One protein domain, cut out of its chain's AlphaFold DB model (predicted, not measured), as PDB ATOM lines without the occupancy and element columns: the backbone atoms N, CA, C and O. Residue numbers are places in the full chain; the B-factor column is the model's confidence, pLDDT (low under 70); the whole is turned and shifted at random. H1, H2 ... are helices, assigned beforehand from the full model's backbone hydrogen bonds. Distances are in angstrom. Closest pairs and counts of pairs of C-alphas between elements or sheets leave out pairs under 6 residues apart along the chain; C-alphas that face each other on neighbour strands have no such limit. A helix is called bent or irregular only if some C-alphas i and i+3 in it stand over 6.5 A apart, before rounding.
ATOM      1  N   VAL A  11     -13.980  39.313  -9.097       82.62
ATOM      2  CA  VAL A  11     -14.836  38.150  -9.379       82.62
ATOM      3  C   VAL A  11     -15.543  38.244 -10.739       82.62
ATOM      4  O   VAL A  11     -15.637  37.245 -11.444       82.62
ATOM      5  N   GLN A  12     -16.015  39.427 -11.140       79.06
ATOM      6  CA  GLN A  12     -16.666  39.644 -12.438       79.06
ATOM      7  C   GLN A  12     -15.669  39.498 -13.591       79.06
ATOM      8  O   GLN A  12     -16.005  38.908 -14.613       79.06
ATOM      9  N   LEU A  13     -14.432  39.971 -13.411       79.62
ATOM     10  CA  LEU A  13     -13.378  39.813 -14.416       79.62
ATOM     11  C   LEU A  13     -12.992  38.338 -14.613       79.62
ATOM     12  O   LEU A  13     -12.799  37.892 -15.743       79.62
ATOM     13  N   LEU A  14     -12.920  37.575 -13.519       82.25
ATOM     14  CA  LEU A  14     -12.685  36.131 -13.558       82.25
ATOM     15  C   LEU A  14     -13.836  35.417 -14.273       82.25
ATOM     16  O   LEU A  14     -13.598  34.599 -15.156       82.25
ATOM     17  N   PHE A  15     -15.077  35.768 -13.936       82.75
ATOM     18  CA  PHE A  15     -16.261  35.179 -14.549       82.75
ATOM     19  C   PHE A  15     -16.311  35.413 -16.063       82.75
ATOM     20  O   PHE A  15     -16.592  34.476 -16.803       82.75
ATOM     21  N   VAL A  16     -15.983  36.623 -16.531       79.00
ATOM     22  CA  VAL A  16     -15.933  36.934 -17.968       79.00
ATOM     23  C   VAL A  16     -14.889  36.073 -18.678       79.00
ATOM     24  O   VAL A  16     -15.251  35.375 -19.613       79.00
ATOM     25  N   ASN A  17     -13.639  36.027 -18.210       81.06
ATOM     26  CA  ASN A  17     -12.602  35.227 -18.882       81.06
ATOM     27  C   ASN A  17     -12.916  33.717 -18.855       81.06
ATOM     28  O   ASN A  17     -12.671  33.004 -19.823       81.06
ATOM     29  N   VAL A  18     -13.477  33.205 -17.756       81.81
ATOM     30  CA  VAL A  18     -13.777  31.770 -17.634       81.81
ATOM     31  C   VAL A  18     -14.996  31.365 -18.459       81.81
ATOM     32  O   VAL A  18     -14.964  30.330 -19.117       81.81
ATOM     33  N   VAL A  19     -16.079  32.143 -18.432       79.69
ATOM     34  CA  VAL A  19     -17.327  31.766 -19.113       79.69
ATOM     35  C   VAL A  19     -17.327  32.211 -20.570       79.69
ATOM     36  O   VAL A  19     -17.709  31.421 -21.428       79.69
ATOM     37  N   ALA A  20     -16.901  33.442 -20.863       71.19
ATOM     38  CA  ALA A  20     -16.946  33.977 -22.222       71.19
ATOM     39  C   ALA A  20     -15.897  33.323 -23.126       71.19
ATOM     40  O   ALA A  20     -16.240  32.921 -24.232       71.19
ATOM     41  N   ASP A  21     -14.666  33.141 -22.636       76.00
ATOM     42  CA  ASP A  21     -13.575  32.583 -23.449       76.00
ATOM     43  C   ASP A  21     -13.322  31.093 -23.165       76.00
ATOM     44  O   ASP A  21     -12.906  30.341 -24.050       76.00
ATOM     45  N   GLY A  22     -13.613  30.617 -21.951       76.44
ATOM     46  CA  GLY A  22     -13.396  29.213 -21.589       76.44
ATOM     47  C   GLY A  22     -14.398  28.241 -22.217       76.44
ATOM     48  O   GLY A  22     -14.014  27.125 -22.567       76.44
ATOM     49  N   LEU A  23     -15.660  28.644 -22.415       78.06
ATOM     50  CA  LEU A  23     -16.667  27.810 -23.088       78.06
ATOM     51  C   LEU A  23     -16.339  27.532 -24.570       78.06
ATOM     52  O   LEU A  23     -16.315  26.354 -24.938       78.06
ATOM     53  N   PRO A  24     -16.049  28.538 -25.423       72.06
ATOM     54  CA  PRO A  24     -15.639  28.280 -26.804       72.06
ATOM     55  C   PRO A  24     -14.280  27.571 -26.880       72.06
ATOM     56  O   PRO A  24     -14.120  26.646 -27.674       72.06
ATOM     57  N   GLY A  25     -13.328  27.899 -25.996       75.12
ATOM     58  CA  GLY A  25     -12.048  27.185 -25.921       75.12
ATOM     59  C   GLY A  25     -12.205  25.690 -25.609       75.12
ATOM     60  O   GLY A  25     -11.501  24.852 -26.171       75.12
ATOM     61  N   PHE A  26     -13.171  25.328 -24.759       76.00
ATOM     62  CA  PHE A  26     -13.493  23.929 -24.469       76.00
ATOM     63  C   PHE A  26     -14.150  23.207 -25.653       76.00
ATOM     64  O   PHE A  26     -13.928  22.009 -25.834       76.00
ATOM     65  N   ALA A  27     -14.935  23.922 -26.466       74.38
ATOM     66  CA  ALA A  27     -15.524  23.373 -27.686       74.38
ATOM     67  C   ALA A  27     -14.445  23.017 -28.725       74.38
ATOM     68  O   ALA A  27     -14.467  21.906 -29.251       74.38
ATOM     69  N   LEU A  28     -13.446  23.887 -28.921       73.44
ATOM     70  CA  LEU A  28     -12.296  23.633 -29.808       73.44
ATOM     71  C   LEU A  28     -11.447  22.433 -29.359       73.44
ATOM     72  O   LEU A  28     -10.930  21.680 -30.178       73.44
ATOM     73  N   GLY A  29     -11.339  22.187 -28.049       74.12
ATOM     74  CA  GLY A  29     -10.608  21.030 -27.513       74.12
ATOM     75  C   GLY A  29     -11.226  19.664 -27.850       74.12
ATOM     76  O   GLY A  29     -10.606  18.633 -27.585       74.12
ATOM     77  N   ARG A  30     -12.447  19.639 -28.399       74.94
ATOM     78  CA  ARG A  30     -13.163  18.423 -28.815       74.94
ATOM     79  C   ARG A  30     -13.196  18.221 -30.328       74.94
ATOM     80  O   ARG A  30     -13.824  17.258 -30.770       74.94
ATOM     81  N   GLU A  31     -12.542  19.081 -31.106       75.38
ATOM     82  CA  GLU A  31     -12.462  18.893 -32.551       75.38
ATOM     83  C   GLU A  31     -11.717  17.588 -32.890       75.38
ATOM     84  O   GLU A  31     -10.656  17.305 -32.323       75.38
ATOM     85  N   PRO A  32     -12.281  16.745 -33.776       74.25
ATOM     86  CA  PRO A  32     -11.621  15.524 -34.211       74.25
ATOM     87  C   PRO A  32     -10.336  15.865 -34.970       74.25
ATOM     88  O   PRO A  32     -10.254  16.875 -35.664       74.25
ATOM     89  N   ALA A  33      -9.332  14.994 -34.863       72.38
ATOM     90  CA  ALA A  33      -8.110  15.153 -35.637       72.38
ATOM     91  C   ALA A  33      -8.427  15.136 -37.143       72.38
ATOM     92  O   ALA A  33      -9.136  14.252 -37.627       72.38
ATOM     93  N   GLU A  34      -7.893  16.116 -37.868       72.06
ATOM     94  CA  GLU A  34      -8.055  16.243 -39.316       72.06
ATOM     95  C   GLU A  34      -7.504  14.998 -40.044       72.06
ATOM     96  O   GLU A  34      -6.541  14.353 -39.605       72.06
ATOM     97  N   HIS A  35      -8.120  14.619 -41.163       72.12
ATOM     98  CA  HIS A  35      -7.682  13.432 -41.899       72.12
ATOM     99  C   HIS A  35      -6.363  13.739 -42.630       72.12
ATOM    100  O   HIS A  35      -6.280  14.686 -43.407       72.12
ATOM    101  N   GLY A  36      -5.315  12.946 -42.379       73.69
ATOM    102  CA  GLY A  36      -3.992  13.137 -42.998       73.69
ATOM    103  C   GLY A  36      -3.006  14.001 -42.196       73.69
ATOM    104  O   GLY A  36      -1.958  14.375 -42.717       73.69
ATOM    105  N   ILE A  37      -3.278  14.297 -40.915       72.62
ATOM    106  CA  ILE A  37      -2.301  14.989 -40.040       72.62
ATOM    107  C   ILE A  37      -1.001  14.188 -39.873       72.62
ATOM    108  O   ILE A  37       0.067  14.777 -39.733       72.62
ATOM    109  N   MET A  38      -1.070  12.855 -39.937       78.56
ATOM    110  CA  MET A  38       0.102  11.974 -39.833       78.56
ATOM    111  C   MET A  38       0.953  11.926 -41.114       78.56
ATOM    112  O   MET A  38       2.084  11.448 -41.055       78.56
ATOM    113  N   ASP A  39       0.446  12.437 -42.242       80.31
ATOM    114  CA  ASP A  39       1.190  12.547 -43.506       80.31
ATOM    115  C   ASP A  39       1.958  13.879 -43.617       80.31
ATOM    116  O   ASP A  39       2.778  14.064 -44.519       80.31
ATOM    117  N   GLN A  40       1.710  14.822 -42.701       75.19
ATOM    118  CA  GLN A  40       2.404  16.107 -42.661       75.19
ATOM    119  C   GLN A  40       3.717  16.006 -41.865       75.19
ATOM    120  O   GLN A  40       3.775  15.339 -40.830       75.19
ATOM    121  N   PRO A  41       4.791  16.689 -42.307       76.12
ATOM    122  CA  PRO A  41       6.052  16.706 -41.578       76.12
ATOM    123  C   PRO A  41       5.885  17.359 -40.189       76.12
ATOM    124  O   PRO A  41       5.126  18.321 -40.045       76.12
ATOM    125  N   PRO A  42       6.604  16.874 -39.159       75.75
ATOM    126  CA  PRO A  42       6.459  17.358 -37.790       75.75
ATOM    127  C   PRO A  42       6.864  18.831 -37.648       75.75
ATOM    128  O   PRO A  42       7.844  19.286 -38.239       75.75
ATOM    129  N   ILE A  43       6.124  19.562 -36.809       74.31
ATOM    130  CA  ILE A  43       6.343  20.990 -36.550       74.31
ATOM    131  C   ILE A  43       7.735  21.194 -35.908       74.31
ATOM    132  O   ILE A  43       8.032  20.575 -34.879       74.31
ATOM    133  N   PRO A  44       8.609  22.044 -36.476       78.56
ATOM    134  CA  PRO A  44       9.943  22.282 -35.933       78.56
ATOM    135  C   PRO A  44       9.892  23.047 -34.599       78.56
ATOM    136  O   PRO A  44       9.178  24.031 -34.449       78.56
ATOM    137  N   LYS A  45      10.715  22.636 -33.621       70.31
ATOM    138  CA  LYS A  45      10.701  23.155 -32.231       70.31
ATOM    139  C   LYS A  45      10.998  24.655 -32.077       70.31
ATOM    140  O   LYS A  45      10.751  25.206 -31.012       70.31
ATOM    141  N   ASN A  46      11.578  25.284 -33.102       70.94
ATOM    142  CA  ASN A  46      11.952  26.702 -33.103       70.94
ATOM    143  C   ASN A  46      10.964  27.571 -33.904       70.94
ATOM    144  O   ASN A  46      11.227  28.744 -34.164       70.94
ATOM    145  N   GLU A  47       9.852  26.986 -34.350       69.81
ATOM    146  CA  GLU A  47       8.770  27.703 -35.006       69.81
ATOM    147  C   GLU A  47       7.852  28.318 -33.938       69.81
ATOM    148  O   GLU A  47       7.366  27.631 -33.040       69.81
ATOM    149  N   GLY A  48       7.655  29.639 -33.985       70.06
ATOM    150  CA  GLY A  48       6.769  30.326 -33.044       70.06
ATOM    151  C   GLY A  48       5.305  29.932 -33.259       70.06
ATOM    152  O   GLY A  48       4.902  29.647 -34.380       70.06
ATOM    153  N   ILE A  49       4.475  30.015 -32.212       68.19
ATOM    154  CA  ILE A  49       3.013  29.770 -32.289       68.19
ATOM    155  C   ILE A  49       2.339  30.670 -33.347       68.19
ATOM    156  O   ILE A  49       1.304  30.343 -33.913       68.19
ATOM    157  N   PHE A  50       2.975  31.800 -33.647       66.44
ATOM    158  CA  PHE A  50       2.555  32.787 -34.631       66.44
ATOM    159  C   PHE A  50       3.134  32.595 -36.041       66.44
ATOM    160  O   PHE A  50       2.777  33.341 -36.959       66.44
ATOM    161  N   ALA A  51       4.050  31.644 -36.222       64.44
ATOM    162  CA  ALA A  51       4.625  31.329 -37.520       64.44
ATOM    163  C   ALA A  51       3.577  30.665 -38.435       64.44
ATOM    164  O   ALA A  51       2.478  30.327 -37.999       64.44
ATOM    165  N   ARG A  52       3.873  30.560 -39.737       66.06
ATOM    166  CA  ARG A  52       2.906  30.201 -40.804       66.06
ATOM    167  C   ARG A  52       1.753  31.196 -41.017       66.06
ATOM    168  O   ARG A  52       0.708  30.838 -41.553       66.06
ATOM    169  N   GLY A  53       1.943  32.470 -40.664       70.25
ATOM    170  CA  GLY A  53       0.983  33.532 -40.997       70.25
ATOM    171  C   GLY A  53      -0.282  33.536 -40.134       70.25
ATOM    172  O   GLY A  53      -1.256  34.200 -40.486       70.25
ATOM    173  N   LEU A  54      -0.277  32.846 -38.988       78.00
ATOM    174  CA  LEU A  54      -1.401  32.865 -38.050       78.00
ATOM    175  C   LEU A  54      -1.695  34.289 -37.553       78.00
ATOM    176  O   LEU A  54      -2.850  34.705 -37.551       78.00
ATOM    177  N   LEU A  55      -0.658  35.079 -37.239       80.56
ATOM    178  CA  LEU A  55      -0.836  36.497 -36.886       80.56
ATOM    179  C   LEU A  55      -1.489  37.305 -38.004       80.56
ATOM    180  O   LEU A  55      -2.317  38.165 -37.726       80.56
ATOM    181  N   GLN A  56      -1.138  37.026 -39.260       81.44
ATOM    182  CA  GLN A  56      -1.725  37.720 -40.400       81.44
ATOM    183  C   GLN A  56      -3.215  37.391 -40.522       81.44
ATOM    184  O   GLN A  56      -4.018  38.296 -40.731       81.44
ATOM    185  N   LYS A  57      -3.604  36.125 -40.326       81.81
ATOM    186  CA  LYS A  57      -5.019  35.725 -40.309       81.81
ATOM    187  C   LYS A  57      -5.789  36.409 -39.181       81.81
ATOM    188  O   LYS A  57      -6.844  36.978 -39.433       81.81
ATOM    189  N   ILE A  58      -5.239  36.412 -37.965       85.12
ATOM    190  CA  ILE A  58      -5.864  37.065 -36.805       85.12
ATOM    191  C   ILE A  58      -6.025  38.571 -37.058       85.12
ATOM    192  O   ILE A  58      -7.112  39.108 -36.864       85.12
ATOM    193  N   ALA A  59      -4.979  39.244 -37.544       86.88
ATOM    194  CA  ALA A  59      -5.013  40.674 -37.839       86.88
ATOM    195  C   ALA A  59      -6.023  41.030 -38.940       86.88
ATOM    196  O   ALA A  59      -6.745  42.016 -38.800       86.88
ATOM    197  N   ILE A  60      -6.112  40.230 -40.009       87.56
ATOM    198  CA  ILE A  60      -7.102  40.441 -41.075       87.56
ATOM    199  C   ILE A  60      -8.516  40.294 -40.513       87.56
ATOM    200  O   ILE A  60      -9.341  41.179 -40.719       87.56
ATOM    201  N   ASN A  61      -8.789  39.226 -39.762       85.44
ATOM    202  CA  ASN A  61     -10.117  38.974 -39.203       85.44
ATOM    203  C   ASN A  61     -10.531  40.070 -38.211       85.44
ATOM    204  O   ASN A  61     -11.618  40.632 -38.329       85.44
ATOM    205  N   ALA A  62      -9.634  40.456 -37.299       86.19
ATOM    206  CA  ALA A  62      -9.866  41.565 -36.377       86.19
ATOM    207  C   ALA A  62     -10.083  42.900 -37.111       86.19
ATOM    208  O   ALA A  62     -10.957  43.685 -36.733       86.19
ATOM    209  N   GLY A  63      -9.325  43.149 -38.183       90.75
ATOM    210  CA  GLY A  63      -9.484  44.329 -39.032       90.75
ATOM    211  C   GLY A  63     -10.851  44.372 -39.712       90.75
ATOM    212  O   GLY A  63     -11.538  45.388 -39.635       90.75
ATOM    213  N   VAL A  64     -11.281  43.259 -40.313       89.06
ATOM    214  CA  VAL A  64     -12.601  43.133 -40.949       89.06
ATOM    215  C   VAL A  64     -13.715  43.390 -39.935       89.06
ATOM    216  O   VAL A  64     -14.590  44.213 -40.201       89.06
ATOM    217  N   PHE A  65     -13.662  42.768 -38.755       87.56
ATOM    218  CA  PHE A  65     -14.679  42.971 -37.718       87.56
ATOM    219  C   PHE A  65     -14.734  44.414 -37.232       87.56
ATOM    220  O   PHE A  65     -15.812  44.993 -37.146       87.56
ATOM    221  N   THR A  66     -13.575  45.034 -37.015       89.62
ATOM    222  CA  THR A  66     -13.503  46.445 -36.623       89.62
ATOM    223  C   THR A  66     -14.150  47.341 -37.675       89.62
ATOM    224  O   THR A  66     -14.976  48.182 -37.327       89.62
ATOM    225  N   ILE A  67     -13.828  47.148 -38.957       92.81
ATOM    226  CA  ILE A  67     -14.373  47.956 -40.057       92.81
ATOM    227  C   ILE A  67     -15.892  47.790 -40.157       92.81
ATOM    228  O   ILE A  67     -16.608  48.788 -40.231       92.81
ATOM    229  N   VAL A  68     -16.395  46.554 -40.123       89.88
ATOM    230  CA  VAL A  68     -17.834  46.266 -40.241       89.88
ATOM    231  C   VAL A  68     -18.612  46.843 -39.056       89.88
ATOM    232  O   VAL A  68     -19.647  47.481 -39.257       89.88
ATOM    233  N   THR A  69     -18.110  46.691 -37.827       89.19
ATOM    234  CA  THR A  69     -18.752  47.253 -36.629       89.19
ATOM    235  C   THR A  69     -18.746  48.779 -36.642       89.19
ATOM    236  O   THR A  69     -19.778  49.384 -36.350       89.19
ATOM    237  N   LEU A  70     -17.627  49.417 -37.015       89.38
ATOM    238  CA  LEU A  70     -17.556  50.880 -37.112       89.38
ATOM    239  C   LEU A  70     -18.513  51.413 -38.181       89.38
ATOM    240  O   LEU A  70     -19.179  52.423 -37.966       89.38
ATOM    241  N   PHE A  71     -18.595  50.723 -39.319       88.94
ATOM    242  CA  PHE A  71     -19.479  51.093 -40.415       88.94
ATOM    243  C   PHE A  71     -20.954  50.976 -40.016       88.94
ATOM    244  O   PHE A  71     -21.718  51.915 -40.220       88.94
ATOM    245  N   GLY A  72     -21.348  49.877 -39.368       84.69
ATOM    246  CA  GLY A  72     -22.709  49.706 -38.849       84.69
ATOM    247  C   GLY A  72     -23.075  50.723 -37.765       84.69
ATOM    248  O   GLY A  72     -24.178  51.268 -37.781       84.69
ATOM    249  N   TYR A  73     -22.139  51.040 -36.868       86.62
ATOM    250  CA  TYR A  73     -22.312  52.094 -35.866       86.62
ATOM    251  C   TYR A  73     -22.493  53.473 -36.511       86.62
ATOM    252  O   TYR A  73     -23.385  54.229 -36.120       86.62
ATOM    253  N   TYR A  74     -21.669  53.800 -37.510       85.81
ATOM    254  CA  TYR A  74     -21.740  55.067 -38.234       85.81
ATOM    255  C   TYR A  74     -23.074  55.214 -38.970       85.81
ATOM    256  O   TYR A  74     -23.738  56.240 -38.842       85.81
ATOM    257  N   LEU A  75     -23.516  54.163 -39.662       82.44
ATOM    258  CA  LEU A  75     -24.825  54.135 -40.308       82.44
ATOM    259  C   LEU A  75     -25.956  54.349 -39.289       82.44
ATOM    260  O   LEU A  75     -26.761  55.257 -39.465       82.44
ATOM    261  N   GLY A  76     -25.981  53.590 -38.191       77.31
ATOM    262  CA  GLY A  76     -27.039  53.690 -37.175       77.31
ATOM    263  C   GLY A  76     -27.050  54.983 -36.347       77.31
ATOM    264  O   GLY A  76     -28.031  55.236 -35.654       77.31
ATOM    265  N   SER A  77     -25.983  55.788 -36.393       78.62
ATOM    266  CA  SER A  77     -25.877  57.054 -35.647       78.62
ATOM    267  C   SER A  77     -26.002  58.309 -36.510       78.62
ATOM    268  O   SER A  77     -26.411  59.336 -35.976       78.62
ATOM    269  N   TYR A  78     -25.678  58.248 -37.807       73.00
ATOM    270  CA  TYR A  78     -25.675  59.424 -38.691       73.00
ATOM    271  C   TYR A  78     -26.670  59.353 -39.853       73.00
ATOM    272  O   TYR A  78     -26.902  60.374 -40.497       73.00
ATOM    273  N   VAL A  79     -27.242  58.184 -40.162       70.00
ATOM    274  CA  VAL A  79     -28.152  58.029 -41.306       70.00
ATOM    275  C   VAL A  79     -29.584  57.819 -40.811       70.00
ATOM    276  O   VAL A  79     -29.991  56.707 -40.494       70.00
ATOM    277  N   ASP A  80     -30.376  58.893 -40.821       62.34
ATOM    278  CA  ASP A  80     -31.813  58.880 -40.484       62.34
ATOM    279  C   ASP A  80     -32.675  58.093 -41.495       62.34
ATOM    280  O   ASP A  80     -33.853  57.831 -41.277       62.34
ATOM    281  N   THR A  81     -32.108  57.706 -42.641       59.94
ATOM    282  CA  THR A  81     -32.842  57.102 -43.768       59.94
ATOM    283  C   THR A  81     -32.977  55.578 -43.690       59.94
ATOM    284  O   THR A  81     -33.582  54.979 -44.578       59.94
ATOM    285  N   ILE A  82     -32.411  54.924 -42.667       61.38
ATOM    286  CA  ILE A  82     -32.369  53.452 -42.578       61.38
ATOM    287  C   ILE A  82     -33.717  52.877 -42.122       61.38
ATOM    288  O   ILE A  82     -34.069  51.758 -42.498       61.38
ATOM    289  N   SER A  83     -34.512  53.629 -41.354       58.66
ATOM    290  CA  SER A  83     -35.871  53.211 -41.014       58.66
ATOM    291  C   SER A  83     -36.813  54.412 -40.862       58.66
ATOM    292  O   SER A  83     -36.445  55.377 -40.204       58.66
ATOM    293  N   PRO A  84     -38.051  54.347 -41.379       63.09
ATOM    294  CA  PRO A  84     -39.053  55.398 -41.166       63.09
ATOM    295  C   PRO A  84     -39.539  55.538 -39.711       63.09
ATOM    296  O   PRO A  84     -40.346  56.417 -39.427       63.09
ATOM    297  N   TRP A  85     -39.125  54.630 -38.817       63.34
ATOM    298  CA  TRP A  85     -39.708  54.428 -37.484       63.34
ATOM    299  C   TRP A  85     -38.718  54.677 -36.336       63.34
ATOM    300  O   TRP A  85     -39.100  54.560 -35.173       63.34
ATOM    301  N   VAL A  86     -37.449  54.952 -36.651       66.44
ATOM    302  CA  VAL A  86     -36.369  55.146 -35.677       66.44
ATOM    303  C   VAL A  86     -35.488  56.295 -36.151       66.44
ATOM    304  O   VAL A  86     -34.853  56.184 -37.197       66.44
ATOM    305  N   ASP A  87     -35.443  57.361 -35.353       68.19
ATOM    306  CA  ASP A  87     -34.549  58.503 -35.549       68.19
ATOM    307  C   ASP A  87     -33.089  58.112 -35.267       68.19
ATOM    308  O   ASP A  87     -32.817  57.300 -34.368       68.19
ATOM    309  N   ALA A  88     -32.129  58.694 -35.993       67.50
ATOM    310  CA  ALA A  88     -30.719  58.437 -35.737       67.50
ATOM    311  C   ALA A  88     -30.341  58.970 -34.350       67.50
ATOM    312  O   ALA A  88     -30.435  60.157 -34.032       67.50
ATOM    313  N   SER A  89     -29.916  58.053 -33.486       75.69
ATOM    314  CA  SER A  89     -29.539  58.349 -32.112       75.69
ATOM    315  C   SER A  89     -28.329  57.521 -31.718       75.69
ATOM    316  O   SER A  89     -28.137  56.391 -32.170       75.69
ATOM    317  N   GLN A  90     -27.529  58.064 -30.801       79.31
ATOM    318  CA  GLN A  90     -26.339  57.407 -30.266       79.31
ATOM    319  C   GLN A  90     -26.646  56.012 -29.696       79.31
ATOM    320  O   GLN A  90     -25.824  55.100 -29.788       79.31
ATOM    321  N   HIS A  91     -27.853  55.828 -29.156       81.44
ATOM    322  CA  HIS A  91     -28.314  54.550 -28.618       81.44
ATOM    323  C   HIS A  91     -28.567  53.492 -29.702       81.44
ATOM    324  O   HIS A  91     -28.318  52.313 -29.469       81.44
ATOM    325  N   VAL A  92     -29.011  53.899 -30.893       82.19
ATOM    326  CA  VAL A  92     -29.285  52.990 -32.017       82.19
ATOM    327  C   VAL A  92     -27.975  52.496 -32.625       82.19
ATOM    328  O   VAL A  92     -27.806  51.298 -32.847       82.19
ATOM    329  N   GLY A  93     -26.990  53.384 -32.791       83.56
ATOM    330  CA  GLY A  93     -25.645  52.982 -33.208       83.56
ATOM    331  C   GLY A  93     -25.039  51.929 -32.271       83.56
ATOM    332  O   GLY A  93     -24.478  50.934 -32.733       83.56
ATOM    333  N   GLN A  94     -25.193  52.100 -30.952       85.56
ATOM    334  CA  GLN A  94     -24.680  51.154 -29.951       85.56
ATOM    335  C   GLN A  94     -25.325  49.764 -30.046       85.56
ATOM    336  O   GLN A  94     -24.615  48.761 -29.953       85.56
ATOM    337  N   THR A  95     -26.642  49.675 -30.248       89.25
ATOM    338  CA  THR A  95     -27.333  48.378 -30.366       89.25
ATOM    339  C   THR A  95     -27.000  47.669 -31.677       89.25
ATOM    340  O   THR A  95     -26.787  46.457 -31.673       89.25
ATOM    341  N   VAL A  96     -26.862  48.410 -32.781       86.81
ATOM    342  CA  VAL A  96     -26.416  47.869 -34.077       86.81
ATOM    343  C   VAL A  96     -24.987  47.333 -33.980       86.81
ATOM    344  O   VAL A  96     -24.723  46.210 -34.405       86.81
ATOM    345  N   ALA A  97     -24.075  48.083 -33.357       87.69
ATOM    346  CA  ALA A  97     -22.703  47.635 -33.127       87.69
ATOM    347  C   ALA A  97     -22.649  46.356 -32.274       87.69
ATOM    348  O   ALA A  97     -21.916  45.425 -32.607       87.69
ATOM    349  N   PHE A  98     -23.458  46.286 -31.212       87.31
ATOM    350  CA  PHE A  98     -23.562  45.100 -30.361       87.31
ATOM    351  C   PHE A  98     -24.060  43.874 -31.135       87.31
ATOM    352  O   PHE A  98     -23.469  42.802 -31.027       87.31
ATOM    353  N   LEU A  99     -25.104  44.030 -31.954       88.31
ATOM    354  CA  LEU A  99     -25.630  42.941 -32.780       88.31
ATOM    355  C   LEU A  99     -24.597  42.439 -33.787       88.31
ATOM    356  O   LEU A  99     -24.413  41.231 -33.914       88.31
ATOM    357  N   ILE A 100     -23.891  43.346 -34.466       89.44
ATOM    358  CA  ILE A 100     -22.836  42.981 -35.419       89.44
ATOM    359  C   ILE A 100     -21.747  42.160 -34.723       89.44
ATOM    360  O   ILE A 100     -21.370  41.108 -35.230       89.44
ATOM    361  N   LEU A 101     -21.276  42.597 -33.550       87.31
ATOM    362  CA  LEU A 101     -20.257  41.867 -32.789       87.31
ATOM    363  C   LEU A 101     -20.756  40.491 -32.322       87.31
ATOM    364  O   LEU A 101     -20.024  39.510 -32.439       87.31
ATOM    365  N   ALA A 102     -22.002  40.397 -31.853       84.88
ATOM    366  CA  ALA A 102     -22.596  39.134 -31.421       84.88
ATOM    367  C   ALA A 102     -22.701  38.120 -32.573       84.88
ATOM    368  O   ALA A 102     -22.268  36.978 -32.431       84.88
ATOM    369  N   TYR A 103     -23.206  38.541 -33.738       86.69
ATOM    370  CA  TYR A 103     -23.268  37.690 -34.933       86.69
ATOM    371  C   TYR A 103     -21.879  37.296 -35.434       86.69
ATOM    372  O   TYR A 103     -21.648  36.146 -35.804       86.69
ATOM    373  N   SER A 104     -20.942  38.241 -35.417       84.25
ATOM    374  CA  SER A 104     -19.569  38.022 -35.853       84.25
ATOM    375  C   SER A 104     -18.832  36.993 -34.995       84.25
ATOM    376  O   SER A 104     -18.070  36.192 -35.530       84.25
ATOM    377  N   SER A 105     -19.063  36.991 -33.680       78.94
ATOM    378  CA  SER A 105     -18.478  35.998 -32.774       78.94
ATOM    379  C   SER A 105     -19.025  34.594 -33.029       78.94
ATOM    380  O   SER A 105     -18.283  33.634 -32.883       78.94
ATOM    381  N   ILE A 106     -20.299  34.469 -33.412       81.62
ATOM    382  CA  ILE A 106     -20.933  33.174 -33.703       81.62
ATOM    383  C   ILE A 106     -20.428  32.589 -35.025       81.62
ATOM    384  O   ILE A 106     -20.288  31.381 -35.131       81.62
ATOM    385  N   LEU A 107     -20.180  33.427 -36.036       75.19
ATOM    386  CA  LEU A 107     -19.737  32.973 -37.360       75.19
ATOM    387  C   LEU A 107     -18.236  32.658 -37.441       75.19
ATOM    388  O   LEU A 107     -17.807  32.029 -38.405       75.19
ATOM    389  N   HIS A 108     -17.439  33.167 -36.501       72.94
ATOM    390  CA  HIS A 108     -15.991  32.947 -36.473       72.94
ATOM    391  C   HIS A 108     -15.568  31.778 -35.573       72.94
ATOM    392  O   HIS A 108     -14.479  31.243 -35.773       72.94
ATOM    393  N   VAL A 109     -16.390  31.436 -34.576       66.88
ATOM    394  CA  VAL A 109     -16.253  30.205 -33.779       66.88
ATOM    395  C   VAL A 109     -16.662  29.014 -34.630       66.88
ATOM    396  O   VAL A 109     -15.937  28.003 -34.559       66.88
TER     397      VAL A 109
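This is residues 11 to 109 of the 109 residues of the protein "Magnesium-transporting ATPase" of Staphylococcus aureus (UniProt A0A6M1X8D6). The model is a long helical hairpin with a third helix held off from it on a wide loop. H2 and H3 run side by side in opposite ways and pack on each other to make the hairpin, while H1 comes before it in the chain and its residues 11 to 23 stick out free. The printed part has 99 residues with three named helices, in the order H1, H2, H3, and no named strand, and the class is all helix. The whole is extended, with a radius of gyration of the C-alphas of 19.6 A. Its outline is elongated, spanning 59 by 33 by 25 A.

The printed part begins with H1, residues 11 to 28, which touches no helix. Its residues 11 to 23 stand free, with no C-alpha 8 or more residues away along the chain within 10 A. A long link of 25 residues, 29 to 53, joins H1 to H2, residues 54 to 78, and H1 and H2 are apart. Residues 29 to 49 of this link stand free, and so do residues 51 to 57, of which 54 to 57 belong to H2. A second long link, of 11 residues, joins H2 to H3, residues 90 to 108. H2 and H3 touch, with 25 pairs of C-alphas within 8 A, and their centres are 10.8 A apart. The closest C-alphas of the two are those of Gly 76 and Gly 93, at 4.3 A. Their lines stand at a shallow tilt of 28 degrees and they run opposite ways, a helical hairpin. H1 and H3 are apart. In H2 and H3 every pair of O i and N i+4 is within hydrogen-bond range, while in H1 this holds for 12 of 14 pairs.

H1 runs from Val 11 to Leu 28, 18 residues, and measures 25.2 A from first to last C-alpha. It begins with C-alpha 11 at (-14.836, 38.150, -9.379) and ends with C-alpha 28 at (-12.296, 23.633, -29.808). H1 is neither bent nor irregular, but only just: C-alphas 20 and 23 are 6.2 A apart. Residues 37 to 39, in the link that follows, form a short helical run that bears no name. H2 is the longest helix by residues, with 25, from Leu 54 to Tyr 78, and measures 36.0 A; its C-alpha 54 is at (-1.401, 32.865, -38.050). H3 runs from Gln 90 to His 108, 19 residues, and measures 27.3 A. Its last C-alpha, that of His 108, is at (-15.991, 32.947, -36.473), and Val 109 follows it as the chain's last residue.

The radius of gyration is 1.55 times the 12.6 A of a compact globule of 99 residues. The two C-alphas farthest apart are those of Lys 45, in the first link, and Pro 84, in the second, at 60.0 A. The C-alphas of residues 29 to 53 lie 18 to 31 A from the mean of the C-alphas. Without the stretches that stand free, the body has 58 residues and spans 44 by 21 by 14 A, with a radius of gyration of 14.0 A. The C-alphas of Val 11 and Val 109, the first and last printed residues, are 25.7 A apart. The printed part has no cut. The mean pLDDT of the printed part is 78.0, and 15 residues are under 70: residue 47, residues 49 to 52, residues 80 to 88 and residue 109.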